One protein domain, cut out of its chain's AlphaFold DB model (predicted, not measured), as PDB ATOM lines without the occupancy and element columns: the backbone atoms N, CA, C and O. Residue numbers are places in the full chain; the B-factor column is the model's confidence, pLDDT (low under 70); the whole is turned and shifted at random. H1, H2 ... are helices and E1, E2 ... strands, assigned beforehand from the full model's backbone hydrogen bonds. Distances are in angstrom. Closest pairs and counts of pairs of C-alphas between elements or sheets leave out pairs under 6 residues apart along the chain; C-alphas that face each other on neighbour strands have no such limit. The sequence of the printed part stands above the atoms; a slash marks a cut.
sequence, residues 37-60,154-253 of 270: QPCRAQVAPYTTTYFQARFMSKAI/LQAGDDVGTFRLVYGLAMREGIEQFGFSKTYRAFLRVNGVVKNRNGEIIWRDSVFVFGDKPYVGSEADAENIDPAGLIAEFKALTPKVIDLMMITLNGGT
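Overview. This is residues 37 to 60 and 154 to 253 of the 270 residues of an uncharacterized protein of Corallococcus exercitus (UniProt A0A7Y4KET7). One long, narrow, twisted sheet of four strands has a long helix, H2, packed lengthwise on one face, over E3 and E4; tiny H1 follows E4 at one end. The 124 printed residues run E1 E2 E3 E4 H1 H2, in the mixed class of helices and strands. The sheet's order is E1 E2 E3 E4, mixed. The whole is loose, radius of gyration of the C-alphas 17.9 A, spanning 58 by 36 by 23 A.

Along the chain. Find C-alpha 39 at (96.037, 119.666, 111.413); E1 runs from there to residue 54, 36.8 A. E2, residues 159 to 171, spans 36.5 A; E3, 183 to 195, 38.0 A; E4, 201 to 216, 40.9 A. H1 is residues 217 to 220, 5.5 A. H2, residues 227 to 249, runs 32.8 A to C-alpha 249 at (103.464, 115.925, 117.908).

Arrangement. Edge strand E1 is parallel to E2; look at N 42 and O 159, 2.8 A. E2, E3 and E4 form a meander, each strand the antiparallel neighbour of the one before: N 164 and O 191 are 2.8 A apart, N 190 and O 207 2.8 A. H2 and the sheet make two layers, a helix on one face of a sheet. H2 touches E4, the closest C-alphas being Gly 211 and Glu 233, 5.9 A; its height over the sheet is 7.6 A, and it runs along the strands, at 27 degrees to E4 on the local plane. In H2, 17 of 19 O i to N i+4 pairs are within hydrogen-bond range; H1 is too short for such a pair. H1 touches E3, the closest C-alphas being Tyr 184 and Ala 220, 6.2 A. H1 and H2 are apart.

Size, cuts and confidence. The farthest C-alphas, of Ala 156 and Phe 178, are 60.2 A apart. Residues 61 to 153 are not printed; C-alphas 60 and 154 are 41.5 A apart across this cut. The link E2 to E3 is long, 11 residues. Confidence is under 70 at residues 37, 47 to 60, 171 to 182 and 219.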
ATOM      1  N   GLN A  37      91.496 124.343 114.334       63.72
ATOM      2  CA  GLN A  37      91.326 122.881 114.356       63.72
ATOM      3  C   GLN A  37      92.665 122.150 114.179       63.72
ATOM      4  O   GLN A  37      93.543 122.677 113.495       63.72
ATOM      5  N   PRO A  38      92.834 120.957 114.784       74.44
ATOM      6  CA  PRO A  38      94.056 120.175 114.634       74.44
ATOM      7  C   PRO A  38      94.347 119.892 113.160       74.44
ATOM      8  O   PRO A  38      93.439 119.517 112.416       74.44
ATOM      9  N   CYS A  39      95.611 120.042 112.756       82.69
ATOM     10  CA  CYS A  39      96.037 119.666 111.413       82.69
ATOM     11  C   CYS A  39      95.826 118.166 111.242       82.69
ATOM     12  O   CYS A  39      96.255 117.378 112.085       82.69
ATOM     13  N   ARG A  40      95.142 117.763 110.178       88.62
ATOM     14  CA  ARG A  40      94.877 116.355 109.921       88.62
ATOM     15  C   ARG A  40      95.915 115.835 108.947       88.62
ATOM     16  O   ARG A  40      95.983 116.320 107.828       88.62
ATOM     17  N   ALA A  41      96.698 114.846 109.361       86.88
ATOM     18  CA  ALA A  41      97.742 114.266 108.529       86.88
ATOM     19  C   ALA A  41      97.443 112.798 108.227       86.88
ATOM     20  O   ALA A  41      97.308 111.980 109.141       86.88
ATOM     21  N   GLN A  42      97.394 112.449 106.943       88.25
ATOM     22  CA  GLN A  42      97.469 111.063 106.506       88.25
ATOM     23  C   GLN A  42      98.938 110.637 106.506       88.25
ATOM     24  O   GLN A  42      99.772 111.250 105.841       88.25
ATOM     25  N   VAL A  43      99.269 109.599 107.272       83.94
ATOM     26  CA  VAL A  43     100.663 109.228 107.527       83.94
ATOM     27  C   VAL A  43     100.959 107.787 107.150       83.94
ATOM     28  O   VAL A  43     100.215 106.878 107.509       83.94
ATOM     29  N   ALA A  44     102.066 107.579 106.443       81.88
ATOM     30  CA  ALA A  44     102.570 106.253 106.109       81.88
ATOM     31  C   ALA A  44     103.786 105.925 106.995       81.88
ATOM     32  O   ALA A  44     104.859 106.514 106.809       81.88
ATOM     33  N   PRO A  45     103.644 105.031 107.989       75.50
ATOM     34  CA  PRO A  45     104.791 104.489 108.693       75.50
ATOM     35  C   PRO A  45     105.522 103.488 107.794       75.50
ATOM     36  O   PRO A  45     104.905 102.683 107.099       75.50
ATOM     37  N   TYR A  46     106.845 103.529 107.824       71.81
ATOM     38  CA  TYR A  46     107.698 102.548 107.175       71.81
ATOM     39  C   TYR A  46     108.950 102.318 107.994       71.81
ATOM     40  O   TYR A  46     109.271 103.076 108.912       71.81
ATOM     41  N   THR A  47     109.672 101.265 107.644       65.44
ATOM     42  CA  THR A  47     110.777 100.804 108.465       65.44
ATOM     43  C   THR A  47     112.019 100.598 107.627       65.44
ATOM     44  O   THR A  47     111.956 100.120 106.497       65.44
ATOM     45  N   THR A  48     113.164 100.952 108.191       61.44
ATOM     46  CA  THR A  48     114.469 100.538 107.692       61.44
ATOM     47  C   THR A  48     115.223  99.876 108.827       61.44
ATOM     48  O   THR A  48     115.448 100.492 109.864       61.44
ATOM     49  N   THR A  49     115.635  98.633 108.638       56.56
ATOM     50  CA  THR A  49     116.361  97.907 109.674       56.56
ATOM     51  C   THR A  49     117.870  98.117 109.550       56.56
ATOM     52  O   THR A  49     118.400  98.096 108.443       56.56
ATOM     53  N   TYR A  50     118.563  98.326 110.675       58.44
ATOM     54  CA  TYR A  50     120.017  98.523 110.745       58.44
ATOM     55  C   TYR A  50     120.610  97.678 111.864       58.44
ATOM     56  O   TYR A  50     120.818  98.145 112.979       58.44
ATOM     57  N   PHE A  51     120.949  96.433 111.570       52.84
ATOM     58  CA  PHE A  51     121.464  95.531 112.597       52.84
ATOM     59  C   PHE A  51     122.838  95.883 113.157       52.84
ATOM     60  O   PHE A  51     123.160  95.448 114.255       52.84
ATOM     61  N   GLN A  52     123.615  96.713 112.467       52.12
ATOM     62  CA  GLN A  52     124.827  97.287 113.033       52.12
ATOM     63  C   GLN A  52     124.985  98.732 112.562       52.12
ATOM     64  O   GLN A  52     125.325  98.990 111.409       52.12
ATOM     65  N   ALA A  53     124.770  99.680 113.471       49.78
ATOM     66  CA  ALA A  53     125.055 101.090 113.253       49.78
ATOM     67  C   ALA A  53     126.303 101.495 114.053       49.78
ATOM     68  O   ALA A  53     126.329 101.434 115.285       49.78
ATOM     69  N   ARG A  54     127.360 101.916 113.349       48.22
ATOM     70  CA  ARG A  54     128.544 102.523 113.972       48.22
ATOM     71  C   ARG A  54     128.322 104.026 114.066       48.22
ATOM     72  O   ARG A  54     128.342 104.715 113.047       48.22
ATOM     73  N   PHE A  55     128.115 104.535 115.275       47.56
ATOM     74  CA  PHE A  55     128.072 105.974 115.504       47.56
ATOM     75  C   PHE A  55     129.501 106.462 115.702       47.56
ATOM     76  O   PHE A  55     130.120 106.147 116.713       47.56
ATOM     77  N   MET A  56     130.033 107.208 114.733       30.95
ATOM     78  CA  MET A  56     131.322 107.873 114.896       30.95
ATOM     79  C   MET A  56     131.164 109.137 115.785       30.95
ATOM     80  O   MET A  56     130.601 110.135 115.342       30.95
ATOM     81  N   SER A  57     131.645 109.115 117.034       33.91
ATOM     82  CA  SER A  57     132.040 110.285 117.839       33.91
ATOM     83  C   SER A  57     133.546 110.408 118.209       33.91
ATOM     84  O   SER A  57     134.028 109.758 119.137       33.91
ATOM     85  N   LYS A  58     134.247 111.372 117.597       29.67
ATOM     86  CA  LYS A  58     135.189 112.308 118.273       29.67
ATOM     87  C   LYS A  58     135.667 113.467 117.385       29.67
ATOM     88  O   LYS A  58     136.313 114.384 117.883       29.67
ATOM     89  N   ALA A  59     135.274 113.493 116.108       27.59
ATOM     90  CA  ALA A  59     135.434 114.643 115.209       27.59
ATOM     91  C   ALA A  59     134.112 115.378 114.892       27.59
ATOM     92  O   ALA A  59     134.006 116.062 113.881       27.59
ATOM     93  N   ILE A  60     133.119 115.293 115.784       33.78
ATOM     94  CA  ILE A  60     132.156 116.389 115.988       33.78
ATOM     95  C   ILE A  60     132.519 117.006 117.341       33.78
ATOM     96  O   ILE A  60     131.802 116.908 118.331       33.78
ATOM     97  N   LEU A 154      93.647 110.145  99.835       83.62
ATOM     98  CA  LEU A 154      93.962 111.417 100.482       83.62
ATOM     99  C   LEU A 154      92.748 112.362 100.443       83.62
ATOM    100  O   LEU A 154      92.339 112.822  99.372       83.62
ATOM    101  N   GLN A 155      92.155 112.677 101.599       83.00
ATOM    102  CA  GLN A 155      90.942 113.500 101.655       83.00
ATOM    103  C   GLN A 155      91.264 114.985 101.508       83.00
ATOM    104  O   GLN A 155      92.342 115.439 101.887       83.00
ATOM    105  N   ALA A 156      90.329 115.763 100.952       78.25
ATOM    106  CA  ALA A 156      90.485 117.209 100.810       78.25
ATOM    107  C   ALA A 156      90.758 117.859 102.179       78.25
ATOM    108  O   ALA A 156      89.935 117.756 103.084       78.25
ATOM    109  N   GLY A 157      91.912 118.517 102.310       77.69
ATOM    110  CA  GLY A 157      92.368 119.125 103.563       77.69
ATOM    111  C   GLY A 157      93.306 118.259 104.408       77.69
ATOM    112  O   GLY A 157      93.841 118.776 105.381       77.69
ATOM    113  N   ASP A 158      93.550 116.998 104.034       86.69
ATOM    114  CA  ASP A 158      94.583 116.188 104.683       86.69
ATOM    115  C   ASP A 158      95.980 116.652 104.235       86.69
ATOM    116  O   ASP A 158      96.260 116.773 103.031       86.69
ATOM    117  N   ASP A 159      96.842 116.878 105.222       90.38
ATOM    118  CA  ASP A 159      98.293 116.935 105.099       90.38
ATOM    119  C   ASP A 159      98.855 115.519 104.922       90.38
ATOM    120  O   ASP A 159      98.186 114.518 105.198       90.38
ATOM    121  N   VAL A 160     100.103 115.410 104.482       88.19
ATOM    122  CA  VAL A 160     100.746 114.120 104.217       88.19
ATOM    123  C   VAL A 160     101.982 113.992 105.088       88.19
ATOM    124  O   VAL A 160     102.790 114.915 105.178       88.19
ATOM    125  N   GLY A 161     102.175 112.832 105.708       86.25
ATOM    126  CA  GLY A 161     103.365 112.574 106.506       86.25
ATOM    127  C   GLY A 161     103.941 111.180 106.357       86.25
ATOM    128  O   GLY A 161     103.313 110.248 105.856       86.25
ATOM    129  N   THR A 162     105.165 111.039 106.846       82.81
ATOM    130  CA  THR A 162     105.842 109.755 106.983       82.81
ATOM    131  C   THR A 162     106.469 109.617 108.353       82.81
ATOM    132  O   THR A 162     106.920 110.598 108.949       82.81
ATOM    133  N   PHE A 163     106.530 108.374 108.818       82.00
ATOM    134  CA  PHE A 163     107.306 107.993 109.988       82.00
ATOM    135  C   PHE A 163     108.238 106.851 109.604       82.00
ATOM    136  O   PHE A 163     107.780 105.756 109.300       82.00
ATOM    137  N   ARG A 164     109.543 107.110 109.613       80.38
ATOM    138  CA  ARG A 164     110.583 106.113 109.370       80.38
ATOM    139  C   ARG A 164     111.083 105.567 110.695       80.38
ATOM    140  O   ARG A 164     111.822 106.266 111.394       80.38
ATOM    141  N   LEU A 165     110.734 104.327 111.011       79.00
ATOM    142  CA  LEU A 165     111.362 103.579 112.092       79.00
ATOM    143  C   LEU A 165     112.722 103.042 111.627       79.00
ATOM    144  O   LEU A 165     112.849 102.475 110.545       79.00
ATOM    145  N   VAL A 166     113.729 103.210 112.471       78.00
ATOM    146  CA  VAL A 166     115.079 102.680 112.321       78.00
ATOM    147  C   VAL A 166     115.448 101.965 113.612       78.00
ATOM    148  O   VAL A 166     115.322 102.548 114.682       78.00
ATOM    149  N   TYR A 167     115.883 100.712 113.541       79.50
ATOM    150  CA  TYR A 167     116.195  99.927 114.738       79.50
ATOM    151  C   TYR A 167     117.360  98.966 114.512       79.50
ATOM    152  O   TYR A 167     117.641  98.588 113.372       79.50
ATOM    153  N   GLY A 168     117.999  98.551 115.606       80.19
ATOM    154  CA  GLY A 168     119.010  97.496 115.612       80.19
ATOM    155  C   GLY A 168     120.002  97.624 116.761       80.19
ATOM    156  O   GLY A 168     119.604  97.997 117.864       80.19
ATOM    157  N   LEU A 169     121.277  97.307 116.514       76.31
ATOM    158  CA  LEU A 169     122.357  97.418 117.496       76.31
ATOM    159  C   LEU A 169     123.309  98.562 117.135       76.31
ATOM    160  O   LEU A 169     123.790  98.679 116.007       76.31
ATOM    161  N   ALA A 170     123.589  99.405 118.119       70.81
ATOM    162  CA  ALA A 170     124.408 100.595 117.998       70.81
ATOM    163  C   ALA A 170     125.668 100.493 118.851       70.81
ATOM    164  O   ALA A 170     125.603 100.049 119.995       70.81
ATOM    165  N   MET A 171     126.793 100.961 118.315       64.50
ATOM    166  CA  MET A 171     128.077 101.039 119.020       64.50
ATOM    167  C   MET A 171     128.461 102.499 119.311       64.50
ATOM    168  O   MET A 171     128.268 103.362 118.452       64.50
ATOM    169  N   ARG A 172     129.039 102.764 120.494       54.16
ATOM    170  CA  ARG A 172     129.660 104.053 120.876       54.16
ATOM    171  C   ARG A 172     131.040 104.197 120.210       54.16
ATOM    172  O   ARG A 172     131.822 103.249 120.247       54.16
ATOM    173  N   GLU A 173     131.402 105.371 119.681       48.34
ATOM    174  CA  GLU A 173     132.818 105.656 119.367       48.34
ATOM    175  C   GLU A 173     133.566 106.076 120.634       48.34
ATOM    176  O   GLU A 173     133.091 106.902 121.414       48.34
ATOM    177  N   GLY A 174     134.785 105.561 120.798       45.50
ATOM    178  CA  GLY A 174     135.764 106.196 121.678       45.50
ATOM    179  C   GLY A 174     136.671 105.273 122.481       45.50
ATOM    180  O   GLY A 174     137.589 105.798 123.103       45.50
ATOM    181  N   ILE A 175     136.470 103.949 122.473       45.50
ATOM    182  CA  ILE A 175     137.303 102.999 123.244       45.50
ATOM    183  C   ILE A 175     137.581 101.704 122.454       45.50
ATOM    184  O   ILE A 175     137.699 100.625 123.012       45.50
ATOM    185  N   GLU A 176     137.724 101.782 121.130       45.62
ATOM    186  CA  GLU A 176     138.457 100.746 120.382       45.62
ATOM    187  C   GLU A 176     139.835 101.300 120.016       45.62
ATOM    188  O   GLU A 176     140.169 101.551 118.862       45.62
ATOM    189  N   GLN A 177     140.647 101.551 121.042       39.94
ATOM    190  CA  GLN A 177     142.087 101.682 120.869       39.94
ATOM    191  C   GLN A 177     142.705 100.377 121.370       39.94
ATOM    192  O   GLN A 177     142.712 100.119 122.565       39.94
ATOM    193  N   PHE A 178     143.195  99.544 120.448       40.78
ATOM    194  CA  PHE A 178     144.025  98.365 120.738       40.78
ATOM    195  C   PHE A 178     143.379  97.261 121.607       40.78
ATOM    196  O   PHE A 178     143.807  97.014 122.728       40.78
ATOM    197  N   GLY A 179     142.410  96.518 121.054       43.34
ATOM    198  CA  GLY A 179     142.019  95.207 121.604       43.34
ATOM    199  C   GLY A 179     140.979  95.204 122.730       43.34
ATOM    200  O   GLY A 179     140.832  94.182 123.393       43.34
ATOM    201  N   PHE A 180     140.243  96.302 122.932       45.59
ATOM    202  CA  PHE A 180     139.115  96.358 123.869       45.59
ATOM    203  C   PHE A 180     137.781  95.945 123.229       45.59
ATOM    204  O   PHE A 180     137.581  96.039 122.020       45.59
ATOM    205  N   SER A 181     136.894  95.437 124.085       54.09
ATOM    206  CA  SER A 181     135.613  94.792 123.801       54.09
ATOM    207  C   SER A 181     134.630  95.655 123.005       54.09
ATOM    208  O   SER A 181     134.237  96.733 123.459       54.09
ATOM    209  N   LYS A 182     134.128  95.117 121.882       60.44
ATOM    210  CA  LYS A 182     132.941  95.635 121.185       60.44
ATOM    211  C   LYS A 182     131.825  95.850 122.212       60.44
ATOM    212  O   LYS A 182     131.516  94.923 122.957       60.44
ATOM    213  N   THR A 183     131.243  97.048 122.259       70.81
ATOM    214  CA  THR A 183     130.087  97.351 123.117       70.81
ATOM    215  C   THR A 183     128.921  97.808 122.254       70.81
ATOM    216  O   THR A 183     128.984  98.887 121.661       70.81
ATOM    217  N   TYR A 184     127.861  97.002 122.188       75.94
ATOM    218  CA  TYR A 184     126.621  97.344 121.491       75.94
ATOM    219  C   TYR A 184     125.476  97.590 122.467       75.94
ATOM    220  O   TYR A 184     125.449  97.039 123.560       75.94
ATOM    221  N   ARG A 185     124.489  98.379 122.051       81.94
ATOM    222  CA  ARG A 185     123.185  98.505 122.714       81.94
ATOM    223  C   ARG A 185     122.086  98.426 121.669       81.94
ATOM    224  O   ARG A 185     122.269  98.918 120.554       81.94
ATOM    225  N   ALA A 186     120.947  97.844 122.029       83.44
ATOM    226  CA  ALA A 186     119.749  97.965 121.205       83.44
ATOM    227  C   ALA A 186     119.384  99.446 121.038       83.44
ATOM    228  O   ALA A 186     119.620 100.252 121.937       83.44
ATOM    229  N   PHE A 187     118.824  99.827 119.899       82.69
ATOM    230  CA  PHE A 187     118.307 101.175 119.703       82.69
ATOM    231  C   PHE A 187     117.064 101.174 118.824       82.69
ATOM    232  O   PHE A 187     116.937 100.353 117.911       82.69
ATOM    233  N   LEU A 188     116.179 102.137 119.082       82.06
ATOM    234  CA  LEU A 188     115.081 102.523 118.204       82.06
ATOM    235  C   LEU A 188     115.179 104.017 117.914       82.06
ATOM    236  O   LEU A 188     115.391 104.835 118.807       82.06
ATOM    237  N   ARG A 189     114.958 104.381 116.661       81.44
ATOM    238  CA  ARG A 189     114.888 105.751 116.184       81.44
ATOM    239  C   ARG A 189     113.662 105.905 115.309       81.44
ATOM    240  O   ARG A 189     113.434 105.085 114.431       81.44
ATOM    241  N   VAL A 190     112.919 106.986 115.485       79.19
ATOM    242  CA  VAL A 190     111.843 107.350 114.567       79.19
ATOM    243  C   VAL A 190     112.098 108.739 114.019       79.19
ATOM    244  O   VAL A 190     112.239 109.692 114.780       79.19
ATOM    245  N   ASN A 191     112.145 108.847 112.695       77.31
ATOM    246  CA  ASN A 191     112.161 110.124 111.994       77.31
ATOM    247  C   ASN A 191     110.764 110.385 111.450       77.31
ATOM    248  O   ASN A 191     110.231 109.565 110.707       77.31
ATOM    249  N   GLY A 192     110.176 111.513 111.816       76.25
ATOM    250  CA  GLY A 192     108.860 111.909 111.354       76.25
ATOM    251  C   GLY A 192     108.918 113.215 110.575       76.25
ATOM    252  O   GLY A 192     109.614 114.150 110.970       76.25
ATOM    253  N   VAL A 193     108.168 113.287 109.479       80.31
ATOM    254  CA  VAL A 193     107.954 114.515 108.704       80.31
ATOM    255  C   VAL A 193     106.487 114.581 108.308       80.31
ATOM    256  O   VAL A 193     105.933 113.591 107.838       80.31
ATOM    257  N   VAL A 194     105.871 115.748 108.465       83.69
ATOM    258  CA  VAL A 194     104.549 116.067 107.926       83.69
ATOM    259  C   VAL A 194     104.676 117.335 107.088       83.69
ATOM    260  O   VAL A 194     105.174 118.365 107.561       83.69
ATOM    261  N   LYS A 195     104.226 117.249 105.838       84.31
ATOM    262  CA  LYS A 195     104.132 118.359 104.895       84.31
ATOM    263  C   LYS A 195     102.670 118.656 104.590       84.31
ATOM    264  O   LYS A 195     101.859 117.737 104.469       84.31
ATOM    265  N   ASN A 196     102.357 119.929 104.387       86.56
ATOM    266  CA  ASN A 196     101.089 120.294 103.773       86.56
ATOM    267  C   ASN A 196     101.100 119.988 102.268       86.56
ATOM    268  O   ASN A 196     102.133 119.664 101.682       86.56
ATOM    269  N   ARG A 197      99.944 120.119 101.616       81.88
ATOM    270  CA  ARG A 197      99.778 119.840 100.175       81.88
ATOM    271  C   ARG A 197     100.607 120.732  99.246       81.88
ATOM    272  O   ARG A 197     100.789 120.376  98.088       81.88
ATOM    273  N   ASN A 198     101.118 121.855  99.750       81.56
ATOM    274  CA  ASN A 198     102.015 122.744  99.012       81.56
ATOM    275  C   ASN A 198     103.489 122.334  99.166       81.56
ATOM    276  O   ASN A 198     104.370 123.021  98.666       81.56
ATOM    277  N   GLY A 199     103.769 121.238  99.878       77.69
ATOM    278  CA  GLY A 199     105.123 120.759 100.140       77.69
ATOM    279  C   GLY A 199     105.808 121.444 101.325       77.69
ATOM    280  O   GLY A 199     106.941 121.086 101.654       77.69
ATOM    281  N   GLU A 200     105.147 122.383 102.013       82.00
ATOM    282  CA  GLU A 200     105.730 123.040 103.182       82.00
ATOM    283  C   GLU A 200     105.755 122.085 104.377       82.00
ATOM    284  O   GLU A 200     104.744 121.477 104.729       82.00
ATOM    285  N   ILE A 201     106.902 121.995 105.051       79.12
ATOM    286  CA  ILE A 201     107.037 121.220 106.288       79.12
ATOM    287  C   ILE A 201     106.281 121.941 107.404       79.12
ATOM    288  O   ILE A 201     106.657 123.046 107.799       79.12
ATOM    289  N   ILE A 202     105.252 121.288 107.941       81.38
ATOM    290  CA  ILE A 202     104.500 121.783 109.100       81.38
ATOM    291  C   ILE A 202     104.992 121.150 110.398       81.38
ATOM    292  O   ILE A 202     104.948 121.795 111.439       81.38
ATOM    293  N   TRP A 203     105.534 119.932 110.340       82.06
ATOM    294  CA  TRP A 203     106.154 119.272 111.483       82.06
ATOM    295  C   TRP A 203     107.280 118.350 111.036       82.06
ATOM    296  O   TRP A 203     107.201 117.701 109.993       82.06
ATOM    297  N   ARG A 204     108.344 118.294 111.832       78.38
ATOM    298  CA  ARG A 204     109.448 117.362 111.638       78.38
ATOM    299  C   ARG A 204     110.173 117.149 112.950       78.38
ATOM    300  O   ARG A 204     110.585 118.131 113.568       78.38
ATOM    301  N   ASP A 205     110.416 115.890 113.287       74.88
ATOM    302  CA  ASP A 205     111.233 115.530 114.440       74.88
ATOM    303  C   ASP A 205     111.958 114.187 114.257       74.88
ATOM    304  O   ASP A 205     111.642 113.398 113.363       74.88
ATOM    305  N   SER A 206     112.949 113.934 115.109       73.75
ATOM    306  CA  SER A 206     113.694 112.681 115.190       73.75
ATOM    307  C   SER A 206     113.853 112.287 116.653       73.75
ATOM    308  O   SER A 206     114.619 112.906 117.387       73.75
ATOM    309  N   VAL A 207     113.215 111.192 117.048       76.25
ATOM    310  CA  VAL A 207     113.347 110.605 118.384       76.25
ATOM    311  C   VAL A 207     114.298 109.417 118.321       76.25
ATOM    312  O   VAL A 207     114.239 108.636 117.375       76.25
ATOM    313  N   PHE A 208     115.165 109.264 119.320       77.75
ATOM    314  CA  PHE A 208     116.149 108.186 119.393       77.75
ATOM    315  C   PHE A 208     116.257 107.652 120.826       77.75
ATOM    316  O   PHE A 208     116.494 108.437 121.733       77.75
ATOM    317  N   VAL A 209     116.144 106.342 121.048       78.69
ATOM    318  CA  VAL A 209     116.253 105.716 122.378       78.69
ATOM    319  C   VAL A 209     117.212 104.525 122.323       78.69
ATOM    320  O   VAL A 209     117.120 103.701 121.413       78.69
ATOM    321  N   PHE A 210     118.108 104.425 123.308       79.94
ATOM    322  CA  PHE A 210     118.991 103.272 123.510       79.94
ATOM    323  C   PHE A 210     118.448 102.329 124.582       79.94
ATOM    324  O   PHE A 210     117.815 102.764 125.543       79.94
ATOM    325  N   GLY A 211     118.731 101.042 124.400       80.44
ATOM    326  CA  GLY A 211     118.509  99.977 125.363       80.44
ATOM    327  C   GLY A 211     119.398 100.124 126.589       80.44
ATOM    328  O   GLY A 211     120.531 100.626 126.523       80.44
ATOM    329  N   ASP A 212     118.869  99.654 127.710       80.44
ATOM    330  CA  ASP A 212     119.530  99.758 129.004       80.44
ATOM    331  C   ASP A 212     120.642  98.696 129.112       80.44
ATOM    332  O   ASP A 212     121.687  98.959 129.716       80.44
ATOM    333  N   LYS A 213     120.478  97.546 128.437       82.69
ATOM    334  CA  LYS A 213     121.457  96.451 128.396       82.69
ATOM    335  C   LYS A 213     122.589  96.696 127.378       82.69
ATOM    336  O   LYS A 213     122.322  96.755 126.172       82.69
ATOM    337  N   PRO A 214     123.860  96.784 127.818       79.88
ATOM    338  CA  PRO A 214     125.010  96.689 126.925       79.88
ATOM    339  C   PRO A 214     125.330  95.221 126.584       79.88
ATOM    340  O   PRO A 214     125.187  94.334 127.420       79.88
ATOM    341  N   TYR A 215     125.799  94.982 125.362       77.75
ATOM    342  CA  TYR A 215     126.399  93.729 124.902       77.75
ATOM    343  C   TYR A 215     127.896  93.965 124.761       77.75
ATOM    344  O   TYR A 215     128.291  94.775 123.921       77.75
ATOM    345  N   VAL A 216     128.713  93.307 125.584       77.19
ATOM    346  CA  VAL A 216     130.153  93.581 125.704       77.19
ATOM    347  C   VAL A 216     131.005  92.352 125.392       77.19
ATOM    348  O   VAL A 216     130.671  91.223 125.741       77.19
ATOM    349  N   GLY A 217     132.153  92.564 124.753       71.38
ATOM    350  CA  GLY A 217     133.169  91.521 124.578       71.38
ATOM    351  C   GLY A 217     132.675  90.398 123.673       71.38
ATOM    352  O   GLY A 217     132.267  90.667 122.549       71.38
ATOM    353  N   SER A 218     132.701  89.151 124.144       71.31
ATOM    354  CA  SER A 218     132.149  88.021 123.385       71.31
ATOM    355  C   SER A 218     130.620  88.050 123.308       71.31
ATOM    356  O   SER A 218     130.061  87.521 122.355       71.31
ATOM    357  N   GLU A 219     129.921  88.689 124.257       69.00
ATOM    358  CA  GLU A 219     128.454  88.841 124.198       69.00
ATOM    359  C   GLU A 219     128.007  89.755 123.051       69.00
ATOM    360  O   GLU A 219     126.856  89.708 122.632       69.00
ATOM    361  N   ALA A 220     128.912  90.596 122.550       70.94
ATOM    362  CA  ALA A 220     128.690  91.459 121.399       70.94
ATOM    363  C   ALA A 220     128.788  90.719 120.054       70.94
ATOM    364  O   ALA A 220     128.436  91.292 119.018       70.94
ATOM    365  N   ASP A 221     129.286  89.481 120.041       73.50
ATOM    366  CA  ASP A 221     129.287  88.667 118.833       73.50
ATOM    367  C   ASP A 221     127.870  88.161 118.559       73.50
ATOM    368  O   ASP A 221     127.165  87.710 119.466       73.50
ATOM    369  N   ALA A 222     127.451  88.227 117.291       70.75
ATOM    370  CA  ALA A 222     126.097  87.866 116.873       70.75
ATOM    371  C   ALA A 222     125.697  86.470 117.355       70.75
ATOM    372  O   ALA A 222     124.522  86.210 117.597       70.75
ATOM    373  N   GLU A 223     126.665  85.567 117.525       76.25
ATOM    374  CA  GLU A 223     126.392  84.211 117.955       76.25
ATOM    375  C   GLU A 223     126.022  84.042 119.440       76.25
ATOM    376  O   GLU A 223     125.352  83.070 119.803       76.25
ATOM    377  N   ASN A 224     126.416  85.010 120.267       81.19
ATOM    378  CA  ASN A 224     126.294  84.978 121.723       81.19
ATOM    379  C   ASN A 224     125.190  85.901 122.252       81.19
ATOM    380  O   ASN A 224     124.840  85.828 123.431       81.19
ATOM    381  N   ILE A 225     124.617  86.753 121.398       81.25
ATOM    382  CA  ILE A 225     123.471  87.580 121.772       81.25
ATOM    383  C   ILE A 225     122.264  86.685 122.041       81.25
ATOM    384  O   ILE A 225     121.770  86.002 121.143       81.25
ATOM    385  N   ASP A 226     121.768  86.741 123.281       86.19
ATOM    386  CA  ASP A 226     120.510  86.115 123.683       86.19
ATOM    387  C   ASP A 226     119.322  86.743 122.921       86.19
ATOM    388  O   ASP A 226     119.001  87.919 123.153       86.19
ATOM    389  N   PRO A 227     118.639  85.971 122.052       87.44
ATOM    390  CA  PRO A 227     117.456  86.423 121.327       87.44
ATOM    391  C   PRO A 227     116.353  86.966 122.229       87.44
ATOM    392  O   PRO A 227     115.766  88.007 121.933       87.44
ATOM    393  N   ALA A 228     116.065  86.276 123.335       89.88
ATOM    394  CA  ALA A 228     114.950  86.627 124.206       89.88
ATOM    395  C   ALA A 228     115.207  87.973 124.893       89.88
ATOM    396  O   ALA A 228     114.320  88.829 124.926       89.88
ATOM    397  N   GLY A 229     116.438  88.186 125.366       89.69
ATOM    398  CA  GLY A 229     116.896  89.462 125.897       89.69
ATOM    399  C   GLY A 229     116.838  90.594 124.870       89.69
ATOM    400  O   GLY A 229     116.318  91.659 125.184       89.69
ATOM    401  N   LEU A 230     117.303  90.375 123.634       87.81
ATOM    402  CA  LEU A 230     117.256  91.410 122.589       87.81
ATOM    403  C   LEU A 230     115.815  91.783 122.196       87.81
ATOM    404  O   LEU A 230     115.490  92.962 122.053       87.81
ATOM    405  N   ILE A 231     114.924  90.796 122.081       91.31
ATOM    406  CA  ILE A 231     113.492  91.033 121.844       91.31
ATOM    407  C   ILE A 231     112.877  91.822 123.009       91.31
ATOM    408  O   ILE A 231     112.073  92.729 122.782       91.31
ATOM    409  N   ALA A 232     113.239  91.498 124.254       92.88
ATOM    410  CA  ALA A 232     112.761  92.223 125.428       92.88
ATOM    411  C   ALA A 232     113.205  93.696 125.416       92.88
ATOM    412  O   ALA A 232     112.378  94.568 125.686       92.88
ATOM    413  N   GLU A 233     114.449  93.986 125.019       91.50
ATOM    414  CA  GLU A 233     114.934  95.361 124.841       91.50
ATOM    415  C   GLU A 233     114.107  96.114 123.791       91.50
ATOM    416  O   GLU A 233     113.598  97.197 124.069       91.50
ATOM    417  N   PHE A 234     113.875  95.538 122.604       90.38
ATOM    418  CA  PHE A 234     113.060  96.202 121.578       90.38
ATOM    419  C   PHE A 234     111.613  96.445 122.030       90.38
ATOM    420  O   PHE A 234     111.058  97.525 121.783       90.38
ATOM    421  N   LYS A 235     111.012  95.495 122.755       94.56
ATOM    422  CA  LYS A 235     109.685  95.680 123.361       94.56
ATOM    423  C   LYS A 235     109.673  96.795 124.404       94.56
ATOM    424  O   LYS A 235     108.710  97.550 124.448       94.56
ATOM    425  N   ALA A 236     110.730  96.932 125.205       92.88
ATOM    426  CA  ALA A 236     110.856  97.985 126.212       92.88
ATOM    427  C   ALA A 236     111.124  99.373 125.601       92.88
ATOM    428  O   ALA A 236     110.648 100.384 126.118       92.88
ATOM    429  N   LEU A 237     111.857  99.438 124.488       90.25
ATOM    430  CA  LEU A 237     112.170 100.680 123.776       90.25
ATOM    431  C   LEU A 237     110.979 101.251 123.003       90.25
ATOM    432  O   LEU A 237     110.826 102.468 122.920       90.25
ATOM    433  N   THR A 238     110.134 100.381 122.451       93.00
ATOM    434  CA  THR A 238     108.964 100.760 121.646       93.00
ATOM    435  C   THR A 238     108.041 101.782 122.333       93.00
ATOM    436  O   THR A 238     107.805 102.841 121.750       93.00
ATOM    437  N   PRO A 239     107.537 101.561 123.565       93.06
ATOM    438  CA  PRO A 239     106.698 102.556 124.229       93.06
ATOM    439  C   PRO A 239     107.464 103.851 124.527       93.06
ATOM    440  O   PRO A 239     106.912 104.924 124.292       93.06
ATOM    441  N   LYS A 240     108.747 103.766 124.928       90.31
ATOM    442  CA  LYS A 240     109.597 104.939 125.216       90.31
ATOM    443  C   LYS A 240     109.727 105.857 123.991       90.31
ATOM    444  O   LYS A 240     109.586 107.070 124.109       90.31
ATOM    445  N   VAL A 241     109.985 105.297 122.803       87.19
ATOM    446  CA  VAL A 241     110.120 106.104 121.577       87.19
ATOM    447  C   VAL A 241     108.776 106.709 121.151       87.19
ATOM    448  O   VAL A 241     108.739 107.865 120.737       87.19
ATOM    449  N   ILE A 242     107.663 105.982 121.322       91.44
ATOM    450  CA  ILE A 242     106.320 106.494 121.008       91.44
ATOM    451  C   ILE A 242     105.926 107.625 121.968       91.44
ATOM    452  O   ILE A 242     105.411 108.640 121.507       91.44
ATOM    453  N   ASP A 243     106.211 107.504 123.270       90.06
ATOM    454  CA  ASP A 243     105.965 108.565 124.261       90.06
ATOM    455  C   ASP A 243     106.601 109.889 123.831       90.06
ATOM    456  O   ASP A 243     105.949 110.934 123.779       90.06
ATOM    457  N   LEU A 244     107.876 109.830 123.458       86.19
ATOM    458  CA  LEU A 244     108.643 110.988 123.017       86.19
ATOM    459  C   LEU A 244     108.112 111.567 121.697       86.19
ATOM    460  O   LEU A 244     108.051 112.786 121.545       86.19
ATOM    461  N   MET A 245     107.660 110.724 120.764       86.75
ATOM    462  CA  MET A 245     106.980 111.201 119.555       86.75
ATOM    463  C   MET A 245     105.667 111.920 119.878       86.75
ATOM    464  O   MET A 245     105.369 112.955 119.285       86.75
ATOM    465  N   MET A 246     104.871 111.404 120.818       89.06
ATOM    466  CA  MET A 246     103.608 112.042 121.201       89.06
ATOM    467  C   MET A 246     103.838 113.391 121.880       89.06
ATOM    468  O   MET A 246     103.046 114.312 121.682       89.06
ATOM    469  N   ILE A 247     104.935 113.556 122.625       84.81
ATOM    470  CA  ILE A 247     105.338 114.859 123.170       84.81
ATOM    471  C   ILE A 247     105.550 115.868 122.033       84.81
ATOM    472  O   ILE A 247     104.961 116.951 122.062       84.81
ATOM    473  N   THR A 248     106.323 115.515 121.005       84.06
ATOM    474  CA  THR A 248     106.693 116.447 119.923       84.06
ATOM    475  C   THR A 248     105.539 116.744 118.977       84.06
ATOM    476  O   THR A 248     105.352 117.892 118.568       84.06
ATOM    477  N   LEU A 249     104.701 115.751 118.677       84.56
ATOM    478  CA  LEU A 249     103.464 115.925 117.908       84.56
ATOM    479  C   LEU A 249     102.450 116.825 118.623       84.56
ATOM    480  O   LEU A 249     101.669 117.523 117.981       84.56
ATOM    481  N   ASN A 250     102.498 116.865 119.955       86.56
ATOM    482  CA  ASN A 250     101.720 117.786 120.778       86.56
ATOM    483  C   ASN A 250     102.396 119.153 120.979       86.56
ATOM    484  O   ASN A 250     101.861 120.012 121.679       86.56
ATOM    485  N   GLY A 251     103.539 119.395 120.328       77.38
ATOM    486  CA  GLY A 251     104.312 120.631 120.436       77.38
ATOM    487  C   GLY A 251     105.018 120.808 121.781       77.38
ATOM    488  O   GLY A 251     105.404 121.929 122.112       77.38
ATOM    489  N   GLY A 252     105.148 119.733 122.558       73.81
ATOM    490  CA  GLY A 252     105.996 119.688 123.736       73.81
ATOM    491  C   GLY A 252     107.471 119.630 123.348       73.81
ATOM    492  O   GLY A 252     107.839 119.219 122.247       73.81
ATOM    493  N   THR A 253     108.326 120.059 124.267       71.62
ATOM    494  CA  THR A 253     109.775 119.934 124.120       71.62
ATOM    495  C   THR A 253     110.194 118.537 124.555       71.62
ATOM    496  O   THR A 253     109.734 118.057 125.593       71.62
TER     497      THR A 253